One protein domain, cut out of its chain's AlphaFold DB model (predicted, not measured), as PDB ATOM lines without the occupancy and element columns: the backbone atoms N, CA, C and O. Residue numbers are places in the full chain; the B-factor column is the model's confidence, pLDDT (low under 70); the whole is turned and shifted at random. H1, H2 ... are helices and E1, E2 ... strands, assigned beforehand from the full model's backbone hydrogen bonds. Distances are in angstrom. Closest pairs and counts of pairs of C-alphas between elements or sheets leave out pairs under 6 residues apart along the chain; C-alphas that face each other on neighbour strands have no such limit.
ATOM      1  N   THR A   6     -29.931  18.659 -64.502       52.69
ATOM      2  CA  THR A   6     -29.463  17.574 -63.618       52.69
ATOM      3  C   THR A   6     -28.382  16.709 -64.267       52.69
ATOM      4  O   THR A   6     -27.273  16.602 -63.750       52.69
ATOM      5  N   VAL A   7     -28.676  16.151 -65.447       51.06
ATOM      6  CA  VAL A   7     -27.853  15.111 -66.093       51.06
ATOM      7  C   VAL A   7     -26.405  15.565 -66.326       51.06
ATOM      8  O   VAL A   7     -25.474  14.780 -66.159       51.06
ATOM      9  N   THR A   8     -26.184  16.832 -66.687       53.56
ATOM     10  CA  THR A   8     -24.835  17.366 -66.941       53.56
ATOM     11  C   THR A   8     -23.972  17.493 -65.689       53.56
ATOM     12  O   THR A   8     -22.752  17.353 -65.793       53.56
ATOM     13  N   ASP A   9     -24.573  17.739 -64.523       61.44
ATOM     14  CA  ASP A   9     -23.831  17.870 -63.268       61.44
ATOM     15  C   ASP A   9     -23.530  16.494 -62.647       61.44
ATOM     16  O   ASP A   9     -22.421  16.293 -62.149       61.44
ATOM     17  N   ASP A  10     -24.421  15.505 -62.778       61.62
ATOM     18  CA  ASP A  10     -24.183  14.134 -62.291       61.62
ATOM     19  C   ASP A  10     -22.957  13.480 -62.960       61.62
ATOM     20  O   ASP A  10     -22.062  12.962 -62.280       61.62
ATOM     21  N   PHE A  11     -22.846  13.573 -64.294       67.56
ATOM     22  CA  PHE A  11     -21.665  13.093 -65.028       67.56
ATOM     23  C   PHE A  11     -20.377  13.818 -64.614       67.56
ATOM     24  O   PHE A  11     -19.299  13.214 -64.587       67.56
ATOM     25  N   LYS A  12     -20.468  15.106 -64.266       77.81
ATOM     26  CA  LYS A  12     -19.325  15.891 -63.791       77.81
ATOM     27  C   LYS A  12     -18.880  15.432 -62.400       77.81
ATOM     28  O   LYS A  12     -17.691  15.175 -62.216       77.81
ATOM     29  N   ILE A  13     -19.816  15.270 -61.461       80.75
ATOM     30  CA  ILE A  13     -19.554  14.785 -60.095       80.75
ATOM     31  C   ILE A  13     -18.903  13.399 -60.140       80.75
ATOM     32  O   ILE A  13     -17.869  13.186 -59.506       80.75
ATOM     33  N   LEU A  14     -19.441  12.472 -60.940       78.31
ATOM     34  CA  LEU A  14     -18.875  11.128 -61.071       78.31
ATOM     35  C   LEU A  14     -17.477  11.147 -61.713       78.31
ATOM     36  O   LEU A  14     -16.586  10.430 -61.261       78.31
ATOM     37  N   SER A  15     -17.243  12.015 -62.705       82.19
ATOM     38  CA  SER A  15     -15.919  12.199 -63.316       82.19
ATOM     39  C   SER A  15     -14.897  12.834 -62.360       82.19
ATOM     40  O   SER A  15     -13.700  12.569 -62.469       82.19
ATOM     41  N   GLU A  16     -15.320  13.700 -61.438       85.75
ATOM     42  CA  GLU A  16     -14.456  14.252 -60.385       85.75
ATOM     43  C   GLU A  16     -14.164  13.208 -59.296       85.75
ATOM     44  O   GLU A  16     -13.006  13.060 -58.904       85.75
ATOM     45  N   TYR A  17     -15.157  12.401 -58.905       87.06
ATOM     46  CA  TYR A  17     -14.981  11.270 -57.988       87.06
ATOM     47  C   TYR A  17     -14.006  10.214 -58.538       87.06
ATOM     48  O   TYR A  17     -13.057   9.839 -57.855       87.06
ATOM     49  N   GLN A  18     -14.169   9.795 -59.799       84.88
ATOM     50  CA  GLN A  18     -13.277   8.833 -60.463       84.88
ATOM     51  C   GLN A  18     -11.809   9.295 -60.460       84.88
ATOM     52  O   GLN A  18     -10.927   8.517 -60.110       84.88
ATOM     53  N   LYS A  19     -11.542  10.580 -60.739       86.06
ATOM     54  CA  LYS A  19     -10.184  11.168 -60.667       86.06
ATOM     55  C   LYS A  19      -9.604  11.201 -59.249       86.06
ATOM     56  O   LYS A  19      -8.405  11.446 -59.108       86.06
ATOM     57  N   GLY A  20     -10.443  11.026 -58.225       86.19
ATOM     58  CA  GLY A  20     -10.061  10.823 -56.828       86.19
ATOM     59  C   GLY A  20      -9.766   9.357 -56.489       86.19
ATOM     60  O   GLY A  20      -8.895   9.105 -55.664       86.19
ATOM     61  N   CYS A  21     -10.417   8.395 -57.155       85.19
ATOM     62  CA  CYS A  21     -10.140   6.962 -56.984       85.19
ATOM     63  C   CYS A  21      -8.731   6.552 -57.443       85.19
ATOM     64  O   CYS A  21      -8.194   5.582 -56.921       85.19
ATOM     65  N   ASP A  22      -8.128   7.295 -58.378       86.12
ATOM     66  CA  ASP A  22      -6.764   7.069 -58.891       86.12
ATOM     67  C   ASP A  22      -5.638   7.452 -57.897       86.12
ATOM     68  O   ASP A  22      -4.475   7.543 -58.291       86.12
ATOM     69  N   TRP A  23      -5.959   7.768 -56.637       89.62
ATOM     70  CA  TRP A  23      -4.987   8.200 -55.627       89.62
ATOM     71  C   TRP A  23      -4.862   7.180 -54.498       89.62
ATOM     72  O   TRP A  23      -5.849   6.800 -53.869       89.62
ATOM     73  N   GLU A  24      -3.626   6.796 -54.191       88.19
ATOM     74  CA  GLU A  24      -3.307   5.799 -53.171       88.19
ATOM     75  C   GLU A  24      -2.340   6.354 -52.116       88.19
ATOM     76  O   GLU A  24      -1.659   7.364 -52.325       88.19
ATOM     77  N   ILE A  25      -2.275   5.668 -50.971       90.38
ATOM     78  CA  ILE A  25      -1.308   5.944 -49.905       90.38
ATOM     79  C   ILE A  25      -0.013   5.186 -50.198       90.38
ATOM     80  O   ILE A  25      -0.010   3.958 -50.274       90.38
ATOM     81  N   TYR A  26       1.094   5.919 -50.272       89.06
ATOM     82  CA  TYR A  26       2.432   5.373 -50.472       89.06
ATOM     83  C   TYR A  26       3.343   5.680 -49.281       89.06
ATOM     84  O   TYR A  26       3.342   6.791 -48.742       89.06
ATOM     85  N   THR A  27       4.156   4.693 -48.901       89.88
ATOM     86  CA  THR A  27       5.262   4.847 -47.948       89.88
ATOM     87  C   THR A  27       6.540   5.150 -48.729       89.88
ATOM     88  O   THR A  27       6.938   4.354 -49.577       89.88
ATOM     89  N   THR A  28       7.201   6.269 -48.442       89.31
ATOM     90  CA  THR A  28       8.368   6.751 -49.201       89.31
ATOM     91  C   THR A  28       9.496   7.191 -48.265       89.31
ATOM     92  O   THR A  28       9.245   7.623 -47.137       89.31
ATOM     93  N   SER A  29      10.751   7.061 -48.695       88.81
ATOM     94  CA  SER A  29      11.900   7.560 -47.928       88.81
ATOM     95  C   SER A  29      12.079   9.049 -48.201       88.81
ATOM     96  O   SER A  29      12.127   9.476 -49.351       88.81
ATOM     97  N   LEU A  30      12.176   9.849 -47.142       87.94
ATOM     98  CA  LEU A  30      12.319  11.296 -47.267       87.94
ATOM     99  C   LEU A  30      13.780  11.665 -47.574       87.94
ATOM    100  O   LEU A  30      14.684  11.149 -46.925       87.94
ATOM    101  N   SER A  31      14.035  12.573 -48.514       87.44
ATOM    102  CA  SER A  31      15.391  13.055 -48.816       87.44
ATOM    103  C   SER A  31      15.987  13.900 -47.685       87.44
ATOM    104  O   SER A  31      15.282  14.663 -47.018       87.44
ATOM    105  N   SER A  32      17.309  13.834 -47.511       85.06
ATOM    106  CA  SER A  32      18.051  14.620 -46.515       85.06
ATOM    107  C   SER A  32      18.021  16.133 -46.775       85.06
ATOM    108  O   SER A  32      18.246  16.913 -45.851       85.06
ATOM    109  N   ILE A  33      17.660  16.576 -47.988       85.38
ATOM    110  CA  ILE A  33      17.462  18.003 -48.313       85.38
ATOM    111  C   ILE A  33      16.325  18.660 -47.509       85.38
ATOM    112  O   ILE A  33      16.237  19.885 -47.469       85.38
ATOM    113  N   PHE A  34      15.459  17.856 -46.881       88.25
ATOM    114  CA  PHE A  34      14.349  18.312 -46.043       88.25
ATOM    115  C   PHE A  34      14.682  18.329 -44.541       88.25
ATOM    116  O   PHE A  34      13.796  18.577 -43.724       88.25
ATOM    117  N   GLU A  35      15.935  18.078 -44.148       88.44
ATOM    118  CA  GLU A  35      16.346  18.164 -42.745       88.44
ATOM    119  C   GLU A  35      16.105  19.572 -42.168       88.44
ATOM    120  O   GLU A  35      16.445  20.584 -42.781       88.44
ATOM    121  N   ASN A  36      15.549  19.636 -40.959       88.19
ATOM    122  CA  ASN A  36      15.112  20.843 -40.252       88.19
ATOM    123  C   ASN A  36      13.968  21.628 -40.930       88.19
ATOM    124  O   ASN A  36      13.569  22.663 -40.395       88.19
ATOM    125  N   ALA A  37      13.398  21.156 -42.046       88.62
ATOM    126  CA  ALA A  37      12.196  21.762 -42.616       88.62
ATOM    127  C   ALA A  37      10.975  21.526 -41.707       88.62
ATOM    128  O   ALA A  37      10.844  20.471 -41.073       88.62
ATOM    129  N   ASN A  38      10.075  22.509 -41.657       92.88
ATOM    130  CA  ASN A  38       8.787  22.396 -40.982       92.88
ATOM    131  C   ASN A  38       7.830  21.494 -41.789       92.88
ATOM    132  O   ASN A  38       7.760  21.590 -43.016       92.88
ATOM    133  N   PHE A  39       7.073  20.630 -41.106       93.81
ATOM    134  CA  PHE A  39       6.165  19.676 -41.746       93.81
ATOM    135  C   PHE A  39       5.055  20.346 -42.574       93.81
ATOM    136  O   PHE A  39       4.797  19.917 -43.699       93.81
ATOM    137  N   ALA A  40       4.399  21.385 -42.046       92.00
ATOM    138  CA  ALA A  40       3.317  22.075 -42.748       92.00
ATOM    139  C   ALA A  40       3.825  22.840 -43.983       92.00
ATOM    140  O   ALA A  40       3.221  22.744 -45.052       92.00
ATOM    141  N   GLU A  41       4.964  23.535 -43.867       89.50
ATOM    142  CA  GLU A  41       5.616  24.199 -45.005       89.50
ATOM    143  C   GLU A  41       6.030  23.199 -46.089       89.50
ATOM    144  O   GLU A  41       5.788  23.437 -47.274       89.50
ATOM    145  N   LEU A  42       6.610  22.056 -45.699       91.19
ATOM    146  CA  LEU A  42       6.989  21.005 -46.640       91.19
ATOM    147  C   LEU A  42       5.764  20.390 -47.325       91.19
ATOM    148  O   LEU A  42       5.775  20.228 -48.542       91.19
ATOM    149  N   SER A  43       4.708  20.067 -46.576       94.25
ATOM    150  CA  SER A  43       3.484  19.484 -47.138       94.25
ATOM    151  C   SER A  43       2.827  20.423 -48.156       94.25
ATOM    152  O   SER A  43       2.512  20.000 -49.270       94.25
ATOM    153  N   PHE A  44       2.744  21.723 -47.842       91.25
ATOM    154  CA  PHE A  44       2.308  22.741 -48.801       91.25
ATOM    155  C   PHE A  44       3.212  22.794 -50.041       91.25
ATOM    156  O   PHE A  44       2.713  22.777 -51.167       91.25
ATOM    157  N   ALA A  45       4.535  22.821 -49.859       88.00
ATOM    158  CA  ALA A  45       5.485  22.943 -50.961       88.00
ATOM    159  C   ALA A  45       5.521  21.705 -51.879       88.00
ATOM    160  O   ALA A  45       5.730  21.853 -53.082       88.00
ATOM    161  N   LEU A  46       5.292  20.499 -51.347       90.50
ATOM    162  CA  LEU A  46       5.131  19.272 -52.135       90.50
ATOM    163  C   LEU A  46       3.824  19.301 -52.941       90.50
ATOM    164  O   LEU A  46       3.833  19.028 -54.144       90.50
ATOM    165  N   TYR A  47       2.719  19.717 -52.321       92.38
ATOM    166  CA  TYR A  47       1.427  19.822 -52.996       92.38
ATOM    167  C   TYR A  47       1.450  20.848 -54.145       92.38
ATOM    168  O   TYR A  47       1.134  20.514 -55.285       92.38
ATOM    169  N   ASP A  48       1.916  22.070 -53.881       88.38
ATOM    170  CA  ASP A  48       1.957  23.204 -54.824       88.38
ATOM    171  C   ASP A  48       2.972  23.040 -55.983       88.38
ATOM    172  O   ASP A  48       2.981  23.821 -56.941       88.38
ATOM    173  N   LYS A  49       3.876  22.050 -55.921       85.25
ATOM    174  CA  LYS A  49       4.960  21.886 -56.914       85.25
ATOM    175  C   LYS A  49       4.994  20.537 -57.618       85.25
ATOM    176  O   LYS A  49       5.383  20.508 -58.784       85.25
ATOM    177  N   ILE A  50       4.606  19.455 -56.943       87.62
ATOM    178  CA  ILE A  50       4.559  18.103 -57.523       87.62
ATOM    179  C   ILE A  50       3.193  17.413 -57.350       87.62
ATOM    180  O   ILE A  50       3.010  16.305 -57.844       87.62
ATOM    181  N   GLY A  51       2.216  18.059 -56.701       88.44
ATOM    182  CA  GLY A  51       0.859  17.526 -56.528       88.44
ATOM    183  C   GLY A  51       0.725  16.442 -55.455       88.44
ATOM    184  O   GLY A  51      -0.303  15.773 -55.404       88.44
ATOM    185  N   VAL A  52       1.741  16.252 -54.609       92.75
ATOM    186  CA  VAL A  52       1.807  15.168 -53.613       92.75
ATOM    187  C   VAL A  52       1.361  15.670 -52.242       92.75
ATOM    188  O   VAL A  52       1.875  16.677 -51.756       92.75
ATOM    189  N   VAL A  53       0.440  14.957 -51.588       95.06
ATOM    190  CA  VAL A  53      -0.054  15.319 -50.246       95.06
ATOM    191  C   VAL A  53       0.726  14.549 -49.181       95.06
ATOM    192  O   VAL A  53       0.454  13.376 -48.938       95.06
ATOM    193  N   LEU A  54       1.681  15.204 -48.518       94.69
ATOM    194  CA  LEU A  54       2.381  14.657 -47.351       94.69
ATOM    195  C   LEU A  54       1.499  14.778 -46.101       94.69
ATOM    196  O   LEU A  54       1.159  15.893 -45.704       94.69
ATOM    197  N   PHE A  55       1.155  13.656 -45.459       95.00
ATOM    198  CA  PHE A  55       0.188  13.650 -44.348       95.00
ATOM    199  C   PHE A  55       0.672  12.982 -43.050       95.00
ATOM    200  O   PHE A  55       0.106  13.265 -41.993       95.00
ATOM    201  N   ALA A  56       1.718  12.149 -43.075       94.62
ATOM    202  CA  ALA A  56       2.322  11.602 -41.855       94.62
ATOM    203  C   ALA A  56       3.825  11.306 -42.002       94.62
ATOM    204  O   ALA A  56       4.335  11.147 -43.111       94.62
ATOM    205  N   LEU A  57       4.517  11.186 -40.864       92.50
ATOM    206  CA  LEU A  57       5.904  10.716 -40.758       92.50
ATOM    207  C   LEU A  57       5.989   9.536 -39.779       92.50
ATOM    208  O   LEU A  57       5.447   9.620 -38.682       92.50
ATOM    209  N   GLN A  58       6.712   8.471 -40.125       92.06
ATOM    210  CA  GLN A  58       7.193   7.463 -39.172       92.06
ATOM    211  C   GLN A  58       8.679   7.701 -38.900       92.06
ATOM    212  O   GLN A  58       9.468   7.825 -39.836       92.06
ATOM    213  N   ILE A  59       9.044   7.748 -37.619       90.19
ATOM    214  CA  ILE A  59      10.394   8.071 -37.149       90.19
ATOM    215  C   ILE A  59      10.874   6.969 -36.202       90.19
ATOM    216  O   ILE A  59      10.225   6.704 -35.191       90.19
ATOM    217  N   ALA A  60      12.006   6.342 -36.518       88.44
ATOM    218  CA  ALA A  60      12.687   5.374 -35.655       88.44
ATOM    219  C   ALA A  60      14.075   5.898 -35.267       88.44
ATOM    220  O   ALA A  60      14.749   6.506 -36.096       88.44
ATOM    221  N   ASP A  61      14.504   5.667 -34.028       87.31
ATOM    222  CA  ASP A  61      15.854   6.014 -33.569       87.31
ATOM    223  C   ASP A  61      16.878   5.014 -34.144       87.31
ATOM    224  O   ASP A  61      16.624   3.811 -34.174       87.31
ATOM    225  N   LEU A  62      18.018   5.496 -34.651       85.12
ATOM    226  CA  LEU A  62      19.092   4.636 -35.180       85.12
ATOM    227  C   LEU A  62      20.095   4.194 -34.101       85.12
ATOM    228  O   LEU A  62      20.912   3.308 -34.349       85.12
ATOM    229  N   LYS A  63      20.068   4.828 -32.925       81.19
ATOM    230  CA  LYS A  63      20.976   4.582 -31.795       81.19
ATOM    231  C   LYS A  63      20.348   3.644 -30.763       81.19
ATOM    232  O   LYS A  63      21.080   2.906 -30.107       81.19
ATOM    233  N   ASP A  64      19.021   3.667 -30.633       80.25
ATOM    234  CA  ASP A  64      18.250   2.762 -29.776       80.25
ATOM    235  C   ASP A  64      17.404   1.786 -30.611       80.25
ATOM    236  O   ASP A  64      16.298   2.098 -31.050       80.25
ATOM    237  N   ALA A  65      17.936   0.578 -30.804       68.12
ATOM    238  CA  ALA A  65      17.291  -0.487 -31.570       68.12
ATOM    239  C   ALA A  65      16.124  -1.188 -30.838       68.12
ATOM    240  O   ALA A  65      15.454  -2.018 -31.455       68.12
ATOM    241  N   GLU A  66      15.870  -0.887 -29.556       72.38
ATOM    242  CA  GLU A  66      14.660  -1.336 -28.843       72.38
ATOM    243  C   GLU A  66      13.541  -0.269 -28.880       72.38
ATOM    244  O   GLU A  66      12.390  -0.559 -28.540       72.38
ATOM    245  N   SER A  67      13.840   0.946 -29.357       75.00
ATOM    246  CA  SER A  67      12.877   2.043 -29.501       75.00
ATOM    247  C   SER A  67      11.863   1.780 -30.619       75.00
ATOM    248  O   SER A  67      12.215   1.621 -31.791       75.00
ATOM    249  N   GLN A  68      10.571   1.759 -30.278       77.56
ATOM    250  CA  GLN A  68       9.518   1.536 -31.272       77.56
ATOM    251  C   GLN A  68       9.341   2.740 -32.221       77.56
ATOM    252  O   GLN A  68       9.358   3.893 -31.777       77.56
ATOM    253  N   PRO A  69       9.105   2.498 -33.528       84.44
ATOM    254  CA  PRO A  69       8.947   3.555 -34.520       84.44
ATOM    255  C   PRO A  69       7.681   4.382 -34.263       84.44
ATOM    256  O   PRO A  69       6.560   3.871 -34.271       84.44
ATOM    257  N   ARG A  70       7.844   5.694 -34.087       87.25
ATOM    258  CA  ARG A  70       6.756   6.623 -33.765       87.25
ATOM    259  C   ARG A  70       6.113   7.159 -35.040       87.25
ATOM    260  O   ARG A  70       6.771   7.852 -35.812       87.25
ATOM    261  N   LEU A  71       4.825   6.875 -35.239       88.81
ATOM    262  CA  LEU A  71       4.009   7.489 -36.289       88.81
ATOM    263  C   LEU A  71       3.444   8.834 -35.805       88.81
ATOM    264  O   LEU A  71       2.864   8.921 -34.724       88.81
ATOM    265  N   LEU A  72       3.601   9.875 -36.620       90.19
ATOM    266  CA  LEU A  72       3.117  11.232 -36.390       90.19
ATOM    267  C   LEU A  72       2.181  11.629 -37.540       90.19
ATOM    268  O   LEU A  72       2.636  11.834 -38.666       90.19
ATOM    269  N   LEU A  73       0.880  11.731 -37.260       91.94
ATOM    270  CA  LEU A  73      -0.149  12.143 -38.221       91.94
ATOM    271  C   LEU A  73      -0.314  13.672 -38.200       91.94
ATOM    272  O   LEU A  73      -0.530  14.242 -37.134       91.94
ATOM    273  N   ASN A  74      -0.201  14.315 -39.366       92.94
ATOM    274  CA  ASN A  74      -0.239  15.770 -39.575       92.94
ATOM    275  C   ASN A  74       0.456  16.622 -38.476       92.94
ATOM    276  O   ASN A  74      -0.183  17.476 -37.854       92.94
ATOM    277  N   PRO A  75       1.753  16.401 -38.183       92.44
ATOM    278  CA  PRO A  75       2.435  17.073 -37.080       92.44
ATOM    279  C   PRO A  75       2.901  18.489 -37.478       92.44
ATOM    280  O   PRO A  75       4.093  18.729 -37.613       92.44
ATOM    281  N   ALA A  76       1.969  19.426 -37.676       86.25
ATOM    282  CA  ALA A  76       2.191  20.735 -38.316       86.25
ATOM    283  C   ALA A  76       3.488  21.488 -37.926       86.25
ATOM    284  O   ALA A  76       4.277  21.835 -38.803       86.25
ATOM    285  N   ASP A  77       3.739  21.709 -36.631       89.00
ATOM    286  CA  ASP A  77       4.914  22.456 -36.134       89.00
ATOM    287  C   ASP A  77       6.207  21.617 -36.050       89.00
ATOM    288  O   ASP A  77       7.274  22.114 -35.667       89.00
ATOM    289  N   PHE A  78       6.141  20.325 -36.372       92.50
ATOM    290  CA  PHE A  78       7.270  19.411 -36.251       92.50
ATOM    291  C   PHE A  78       8.340  19.711 -37.300       92.50
ATOM    292  O   PHE A  78       8.051  19.900 -38.481       92.50
ATOM    293  N   HIS A  79       9.592  19.739 -36.850       90.88
ATOM    294  CA  HIS A  79      10.759  19.936 -37.699       90.88
ATOM    295  C   HIS A  79      11.427  18.583 -37.941       90.88
ATOM    296  O   HIS A  79      11.666  17.828 -36.997       90.88
ATOM    297  N   ILE A  80      11.721  18.275 -39.201       90.81
ATOM    298  CA  ILE A  80      12.269  16.979 -39.618       90.81
ATOM    299  C   ILE A  80      13.680  16.787 -39.024       90.81
ATOM    300  O   ILE A  80      14.560  17.603 -39.304       90.81
ATOM    301  N   PRO A  81      13.923  15.751 -38.195       89.50
ATOM    302  CA  PRO A  81      15.214  15.551 -37.536       89.50
ATOM    303  C   PRO A  81      16.277  15.001 -38.499       89.50
ATOM    304  O   PRO A  81      15.973  14.609 -39.626       89.50
ATOM    305  N   SER A  82      17.536  14.948 -38.048       88.50
ATOM    306  CA  SER A  82      18.632  14.456 -38.888       88.50
ATOM    307  C   SER A  82      18.548  12.963 -39.172       88.50
ATOM    308  O   SER A  82      18.435  12.135 -38.265       88.50
ATOM    309  N   GLN A  83      18.711  12.621 -40.449       85.50
ATOM    310  CA  GLN A  83      18.733  11.240 -40.938       85.50
ATOM    311  C   GLN A  83      20.002  10.475 -40.534       85.50
ATOM    312  O   GLN A  83      20.085   9.264 -40.709       85.50
ATOM    313  N   GLN A  84      20.985  11.173 -39.954       86.50
ATOM    314  CA  GLN A  84      22.143  10.565 -39.295       86.50
ATOM    315  C   GLN A  84      21.779   9.941 -37.937       86.50
ATOM    316  O   GLN A  84      22.516   9.101 -37.428       86.50
ATOM    317  N   GLU A  85      20.659  10.363 -37.338       85.62
ATOM    318  CA  GLU A  85      20.217   9.919 -36.011       85.62
ATOM    319  C   GLU A  85      18.885   9.157 -36.046       85.62
ATOM    320  O   GLU A  85      18.656   8.312 -35.183       85.62
ATOM    321  N   PHE A  86      18.034   9.407 -37.049       88.12
ATOM    322  CA  PHE A  86      16.705   8.803 -37.168       88.12
ATOM    323  C   PHE A  86      16.427   8.258 -38.573       88.12
ATOM    324  O   PHE A  86      16.683   8.922 -39.574       88.12
ATOM    325  N   SER A  87      15.808   7.079 -38.658       88.69
ATOM    326  CA  SER A  87      15.181   6.603 -39.895       88.69
ATOM    327  C   SER A  87      13.829   7.297 -40.063       88.69
ATOM    328  O   SER A  87      13.007   7.259 -39.145       88.69
ATOM    329  N   ILE A  88      13.595   7.932 -41.216       90.81
ATOM    330  CA  ILE A  88      12.388   8.726 -41.485       90.81
ATOM    331  C   ILE A  88      11.699   8.210 -42.746       90.81
ATOM    332  O   ILE A  88      12.240   8.311 -43.849       90.81
ATOM    333  N   LYS A  89      10.472   7.711 -42.586       91.00
ATOM    334  CA  LYS A  89       9.562   7.406 -43.694       91.00
ATOM    335  C   LYS A  89       8.440   8.433 -43.726       91.00
ATOM    336  O   LYS A  89       7.845   8.735 -42.693       91.00
ATOM    337  N   ALA A  90       8.128   8.934 -44.908       91.81
ATOM    338  CA  ALA A  90       6.964   9.765 -45.160       91.81
ATOM    339  C   ALA A  90       5.798   8.908 -45.672       91.81
ATOM    340  O   ALA A  90       6.003   7.948 -46.416       91.81
ATOM    341  N   PHE A  91       4.576   9.282 -45.296       93.12
ATOM    342  CA  PHE A  91       3.350   8.771 -45.905       93.12
ATOM    343  C   PHE A  91       2.724   9.880 -46.735       93.12
ATOM    344  O   PHE A  91       2.467  10.984 -46.235       93.12
ATOM    345  N   VAL A  92       2.498   9.572 -48.006       93.31
ATOM    346  CA  VAL A  92       1.989  10.516 -48.996       93.31
ATOM    347  C   VAL A  92       0.770   9.953 -49.709       93.31
ATOM    348  O   VAL A  92       0.657   8.742 -49.877       93.31
ATOM    349  N   ILE A  93      -0.126  10.832 -50.152       93.31
ATOM    350  CA  ILE A  93      -1.161  10.494 -51.130       93.31
ATOM    351  C   ILE A  93      -0.663  10.953 -52.505       93.31
ATOM    352  O   ILE A  93      -0.320  12.126 -52.681       93.31
ATOM    353  N   ALA A  94      -0.588  10.021 -53.456       91.94
ATOM    354  CA  ALA A  94      -0.066  10.242 -54.806       91.94
ATOM    355  C   ALA A  94      -0.807   9.368 -55.839       91.94
ATOM    356  O   ALA A  94      -1.542   8.454 -55.471       91.94
ATOM    357  N   LYS A  95      -0.614   9.637 -57.138       89.56
ATOM    358  CA  LYS A  95      -1.301   8.920 -58.234       89.56
ATOM    359  C   LYS A  95      -0.665   7.593 -58.647       89.56
ATOM    360  O   LYS A  95      -1.242   6.841 -59.424       89.56
ATOM    361  N   ASN A  96       0.587   7.377 -58.264       87.44
ATOM    362  CA  ASN A  96       1.365   6.171 -58.535       87.44
ATOM    363  C   ASN A  96       2.678   6.221 -57.746       87.44
ATOM    364  O   ASN A  96       3.140   7.301 -57.360       87.44
ATOM    365  N   GLN A  97       3.326   5.066 -57.598       85.44
ATOM    366  CA  GLN A  97       4.596   4.924 -56.887       85.44
ATOM    367  C   GLN A  97       5.689   5.896 -57.374       85.44
ATOM    368  O   GLN A  97       6.371   6.492 -56.544       85.44
ATOM    369  N   ALA A  98       5.834   6.121 -58.686       85.94
ATOM    370  CA  ALA A  98       6.856   7.030 -59.221       85.94
ATOM    371  C   ALA A  98       6.606   8.498 -58.818       85.94
ATOM    372  O   ALA A  98       7.538   9.210 -58.464       85.94
ATOM    373  N   SER A  99       5.343   8.935 -58.782       86.56
ATOM    374  CA  SER A  99       4.958  10.250 -58.248       86.56
ATOM    375  C   SER A  99       5.054  10.361 -56.719       86.56
ATOM    376  O   SER A  99       4.927  11.459 -56.191       86.56
ATOM    377  N   SER A 100       5.271   9.252 -56.003       86.25
ATOM    378  CA  SER A 100       5.404   9.226 -54.538       86.25
ATOM    379  C   SER A 100       6.853   9.309 -54.037       86.25
ATOM    380  O   SER A 100       7.079   9.393 -52.828       86.25
ATOM    381  N   ASP A 101       7.842   9.255 -54.931       86.88
ATOM    382  CA  ASP A 101       9.253   9.258 -54.546       86.88
ATOM    383  C   ASP A 101       9.678  10.634 -54.007       86.88
ATOM    384  O   ASP A 101       9.564  11.655 -54.688       86.88
ATOM    385  N   LEU A 102      10.165  10.652 -52.763       84.88
ATOM    386  CA  LEU A 102      10.695  11.838 -52.092       84.88
ATOM    387  C   LEU A 102      12.188  11.712 -51.761       84.88
ATOM    388  O   LEU A 102      12.688  12.523 -50.982       84.88
ATOM    389  N   THR A 103      12.905  10.731 -52.323       80.00
ATOM    390  CA  THR A 103      14.339  10.503 -52.062       80.00
ATOM    391  C   THR A 103      15.246  11.505 -52.776       80.00
ATOM    392  O   THR A 103      16.278  11.894 -52.224       80.00
ATOM    393  N   PHE A 104      14.845  11.966 -53.967       70.50
ATOM    394  CA  PHE A 104      15.555  12.947 -54.803       70.50
ATOM    395  C   PHE A 104      17.061  12.659 -54.991       70.50
ATOM    396  O   PHE A 104      17.861  13.591 -55.090       70.50
ATOM    397  N   SER A 105      17.453  11.383 -55.044       49.25
ATOM    398  CA  SER A 105      18.834  10.976 -55.315       49.25
ATOM    399  C   SER A 105      19.184  11.179 -56.791       49.25
ATOM    400  O   SER A 105      18.651  10.471 -57.641       49.25
ATOM    401  N   ASP A 106      20.075  12.136 -57.059       45.28
ATOM    402  CA  ASP A 106      20.837  12.325 -58.302       45.28
ATOM    403  C   ASP A 106      20.065  12.081 -59.613       45.28
ATOM    404  O   ASP A 106      20.279  11.107 -60.333       45.28
ATOM    405  N   LEU A 107      19.182  13.026 -59.956       42.88
ATOM    406  CA  LEU A 107      18.592  13.100 -61.294       42.88
ATOM    407  C   LEU A 107      19.673  13.442 -62.333       42.88
ATOM    408  O   LEU A 107      20.205  14.555 -62.324       42.88
ATOM    409  N   GLU A 108      19.948  12.505 -63.242       40.03
ATOM    410  CA  GLU A 108      20.800  12.738 -64.413       40.03
ATOM    411  C   GLU A 108      20.271  13.892 -65.287       40.03
ATOM    412  O   GLU A 108      19.073  14.191 -65.334       40.03
ATOM    413  N   GLU A 109      21.188  14.561 -65.988       40.16
ATOM    414  CA  GLU A 109      20.896  15.755 -66.781       40.16
ATOM    415  C   GLU A 109      20.142  15.443 -68.088       40.16
ATOM    416  O   GLU A 109      20.735  15.515 -69.160       40.16
ATOM    417  N   ASP A 110      18.821  15.211 -68.047       37.53
ATOM    418  CA  ASP A 110      18.002  15.585 -69.211       37.53
ATOM    419  C   ASP A 110      16.506  15.897 -68.979       37.53
ATOM    420  O   ASP A 110      15.825  15.381 -68.094       37.53
ATOM    421  N   THR A 111      15.979  16.744 -69.867       38.38
ATOM    422  CA  THR A 111      14.569  17.105 -70.149       38.38
ATOM    423  C   THR A 111      13.656  17.644 -69.026       38.38
ATOM    424  O   THR A 111      12.948  18.620 -69.272       38.38
ATOM    425  N   SER A 112      13.671  17.133 -67.788       41.41
ATOM    426  CA  SER A 112      12.786  17.618 -66.690       41.41
ATOM    427  C   SER A 112      13.330  18.848 -65.931       41.41
ATOM    428  O   SER A 112      12.763  19.328 -64.944       41.41
ATOM    429  N   MET A 113      14.467  19.372 -66.386       38.41
ATOM    430  CA  MET A 113      15.436  20.077 -65.543       38.41
ATOM    431  C   MET A 113      15.034  21.519 -65.154       38.41
ATOM    432  O   MET A 113      15.419  22.012 -64.090       38.41
ATOM    433  N   ASN A 114      14.196  22.192 -65.956       43.41
ATOM    434  CA  ASN A 114      13.792  23.592 -65.730       43.41
ATOM    435  C   ASN A 114      12.813  23.798 -64.557       43.41
ATOM    436  O   ASN A 114      12.815  24.866 -63.942       43.41
ATOM    437  N   THR A 115      11.977  22.807 -64.240       44.78
ATOM    438  CA  THR A 115      11.003  22.899 -63.136       44.78
ATOM    439  C   THR A 115      11.630  22.431 -61.824       44.78
ATOM    440  O   THR A 115      11.502  23.100 -60.798       44.78
ATOM    441  N   LEU A 116      12.380  21.324 -61.864       43.25
ATOM    442  CA  LEU A 116      12.942  20.678 -60.674       43.25
ATOM    443  C   LEU A 116      14.159  21.413 -60.090       43.25
ATOM    444  O   LEU A 116      14.241  21.558 -58.873       43.25
ATOM    445  N   THR A 117      15.042  22.002 -60.906       44.25
ATOM    446  CA  THR A 117      16.125  22.842 -60.347       44.25
ATOM    447  C   THR A 117      15.619  24.177 -59.799       44.25
ATOM    448  O   THR A 117      16.237  24.740 -58.895       44.25
ATOM    449  N   ARG A 118      14.467  24.681 -60.276       46.78
ATOM    450  CA  ARG A 118      13.753  25.796 -59.630       46.78
ATOM    451  C   ARG A 118      13.115  25.358 -58.313       46.78
ATOM    452  O   ARG A 118      13.201  26.101 -57.347       46.78
ATOM    453  N   PHE A 119      12.530  24.162 -58.248       46.41
ATOM    454  CA  PHE A 119      11.980  23.579 -57.019       46.41
ATOM    455  C   PHE A 119      13.056  23.416 -55.932       46.41
ATOM    456  O   PHE A 119      12.928  24.015 -54.864       46.41
ATOM    457  N   GLN A 120      14.160  22.725 -56.235       48.41
ATOM    458  CA  GLN A 120      15.288  22.538 -55.312       48.41
ATOM    459  C   GLN A 120      15.907  23.871 -54.864       48.41
ATOM    460  O   GLN A 120      16.137  24.067 -53.672       48.41
ATOM    461  N   ARG A 121      16.135  24.826 -55.782       49.94
ATOM    462  CA  ARG A 121      16.665  26.154 -55.416       49.94
ATOM    463  C   ARG A 121      15.685  26.960 -54.568       49.94
ATOM    464  O   ARG A 121      16.119  27.582 -53.602       49.94
ATOM    465  N   ASN A 122      14.393  26.954 -54.890       47.25
ATOM    466  CA  ASN A 122      13.404  27.752 -54.165       47.25
ATOM    467  C   ASN A 122      13.125  27.177 -52.770       47.25
ATOM    468  O   ASN A 122      13.199  27.935 -51.808       47.25
ATOM    469  N   ILE A 123      12.893  25.865 -52.627       51.25
ATOM    470  CA  ILE A 123      12.736  25.239 -51.301       51.25
ATOM    471  C   ILE A 123      14.033  25.353 -50.503       51.25
ATOM    472  O   ILE A 123      13.994  25.814 -49.367       51.25
ATOM    473  N   GLY A 124      15.183  25.028 -51.103       48.91
ATOM    474  CA  GLY A 124      16.480  25.155 -50.440       48.91
ATOM    475  C   GLY A 124      16.732  26.574 -49.925       48.91
ATOM    476  O   GLY A 124      17.204  26.744 -48.806       48.91
ATOM    477  N   THR A 125      16.343  27.599 -50.689       48.72
ATOM    478  CA  THR A 125      16.465  29.002 -50.267       48.72
ATOM    479  C   THR A 125      15.456  29.358 -49.172       48.72
ATOM    480  O   THR A 125      15.854  29.954 -48.179       48.72
ATOM    481  N   ILE A 126      14.182  28.963 -49.283       50.22
ATOM    482  CA  ILE A 126      13.156  29.228 -48.254       50.22
ATOM    483  C   ILE A 126      13.557  28.590 -46.913       50.22
ATOM    484  O   ILE A 126      13.636  29.289 -45.900       50.22
ATOM    485  N   VAL A 127      13.893  27.296 -46.922       48.44
ATOM    486  CA  VAL A 127      14.292  26.537 -45.726       48.44
ATOM    487  C   VAL A 127      15.586  27.101 -45.128       48.44
ATOM    488  O   VAL A 127      15.632  27.376 -43.931       48.44
ATOM    489  N   GLN A 128      16.625  27.366 -45.932       50.12
ATOM    490  CA  GLN A 128      17.884  27.921 -45.410       50.12
ATOM    491  C   GLN A 128      17.761  29.365 -44.905       50.12
ATOM    492  O   GLN A 128      18.490  29.743 -43.984       50.12
ATOM    493  N   THR A 129      16.880  30.190 -45.478       48.41
ATOM    494  CA  THR A 129      16.681  31.572 -45.018       48.41
ATOM    495  C   THR A 129      15.980  31.609 -43.659       48.41
ATOM    496  O   THR A 129      16.437  32.338 -42.778       48.41
ATOM    497  N   GLN A 130      14.949  30.784 -43.440       46.94
ATOM    498  CA  GLN A 130      14.275  30.699 -42.136       46.94
ATOM    499  C   GLN A 130      15.125  29.974 -41.079       46.94
ATOM    500  O   GLN A 130      15.253  30.457 -39.950       46.94
ATOM    501  N   ALA A 131      15.800  28.875 -41.441       42.06
ATOM    502  CA  ALA A 131      16.658  28.130 -40.517       42.06
ATOM    503  C   ALA A 131      17.781  28.997 -39.913       42.06
ATOM    504  O   ALA A 131      18.108  28.846 -38.735       42.06
ATOM    505  N   LYS A 132      18.333  29.953 -40.677       46.09
ATOM    506  CA  LYS A 132      19.330  30.912 -40.167       46.09
ATOM    507  C   LYS A 132      18.769  31.821 -39.073       46.09
ATOM    508  O   LYS A 132      19.413  31.965 -38.037       46.09
TER     509      LYS A 132
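AT A GLANCE: This is residues 6 to 132 of the 421 residues of the protein "BK_channel_a domain-containing protein" of archaeon (UniProt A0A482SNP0). A strongly twisted sheet of four strands has one helix, H2, over one face; a second helix, H3, runs beyond H2 on its side away from the sheet, and the free part of H1, residues 6 to 18, sticks out as an arm that makes much of the length. The printed part has 127 residues with three named helices and four named strands, in the order H1, E1, H2, E2, E3, E4, H3. The sheet's order is E1, E4, E2, E3, antiparallel throughout, and the class is mixed, helices and strands. The whole is loose, with a radius of gyration of the C-alphas of 17.2 A, and elongated, spanning 60 by 38 by 27 A.

IN THESE COORDINATES: In the sheet, E1 is residues 24 to 29, 16.2 A from first to last C-alpha; E4 is residues 86 to 94, 24.4 A; E2 is residues 53 to 61, 24.9 A; and E3 is residues 70 to 73, 9.9 A. C-alpha 53 stands at (-0.054, 15.319, -50.246). H2 is residues 39 to 50, 15.9 A. H1, residues 6 to 21, is 23.0 A long and begins with C-alpha 6 at (-29.463, 17.574, -63.618). H3, residues 113 to 132, is 27.9 A long and ends with C-alpha 132 at (19.330, 30.912, -40.167).

HOW THE PARTS SIT: E1 and E3 are the edge strands. E1 and E4 are antiparallel at 153 degrees, with N 28 and O 90 within hydrogen-bond range at 2.9 A. E4 and E2 are antiparallel at 161 degrees, with N 89 and O 58 at 2.9 A. E2 and E3 form a hairpin at 164 degrees, with N 57 and O 72 at 3.0 A. H2 is on the sheet at a height of 6.4 A, beside the strands and over none of them; this makes two layers, a helix on one face of a sheet. The closest C-alphas of H2 and E2 are those of Ser 43 and Leu 54, 5.0 A apart. E1, H2 and E2 form a split strand-helix-strand unit, two strands running the same way with E4 between them, and its crossover is right-handed. H2 and H3 are close but not clearly touching: their closest C-alphas, of Lys 49 and Phe 119, are 7.2 A apart, at a shallow tilt of 16 degrees, opposite ways. H3 is not on the sheet, and neither is H1; H1 is apart from H2, for instance. In H2 every O i to N i+4 pair is within hydrogen-bond range; in H1 11 of 12 are, and in H3 15 of 16.

THE WHOLE: The C-alphas of Thr 6 and Lys 63, 61.0 A apart, are the two farthest apart. Residues 6 to 18 of H1 and residues 108 to 114 stand free; the body without them spans 41 by 38 by 28 A. The printed part has no cut. The links E3 to E4, 12 residues, and E4 to H3, 18 residues, are long. The mean pLDDT of the printed part is 76.9; it is under 70 at residues 6 to 11, residue 65 and residues 105 to 132, and H3 has a mean of 47.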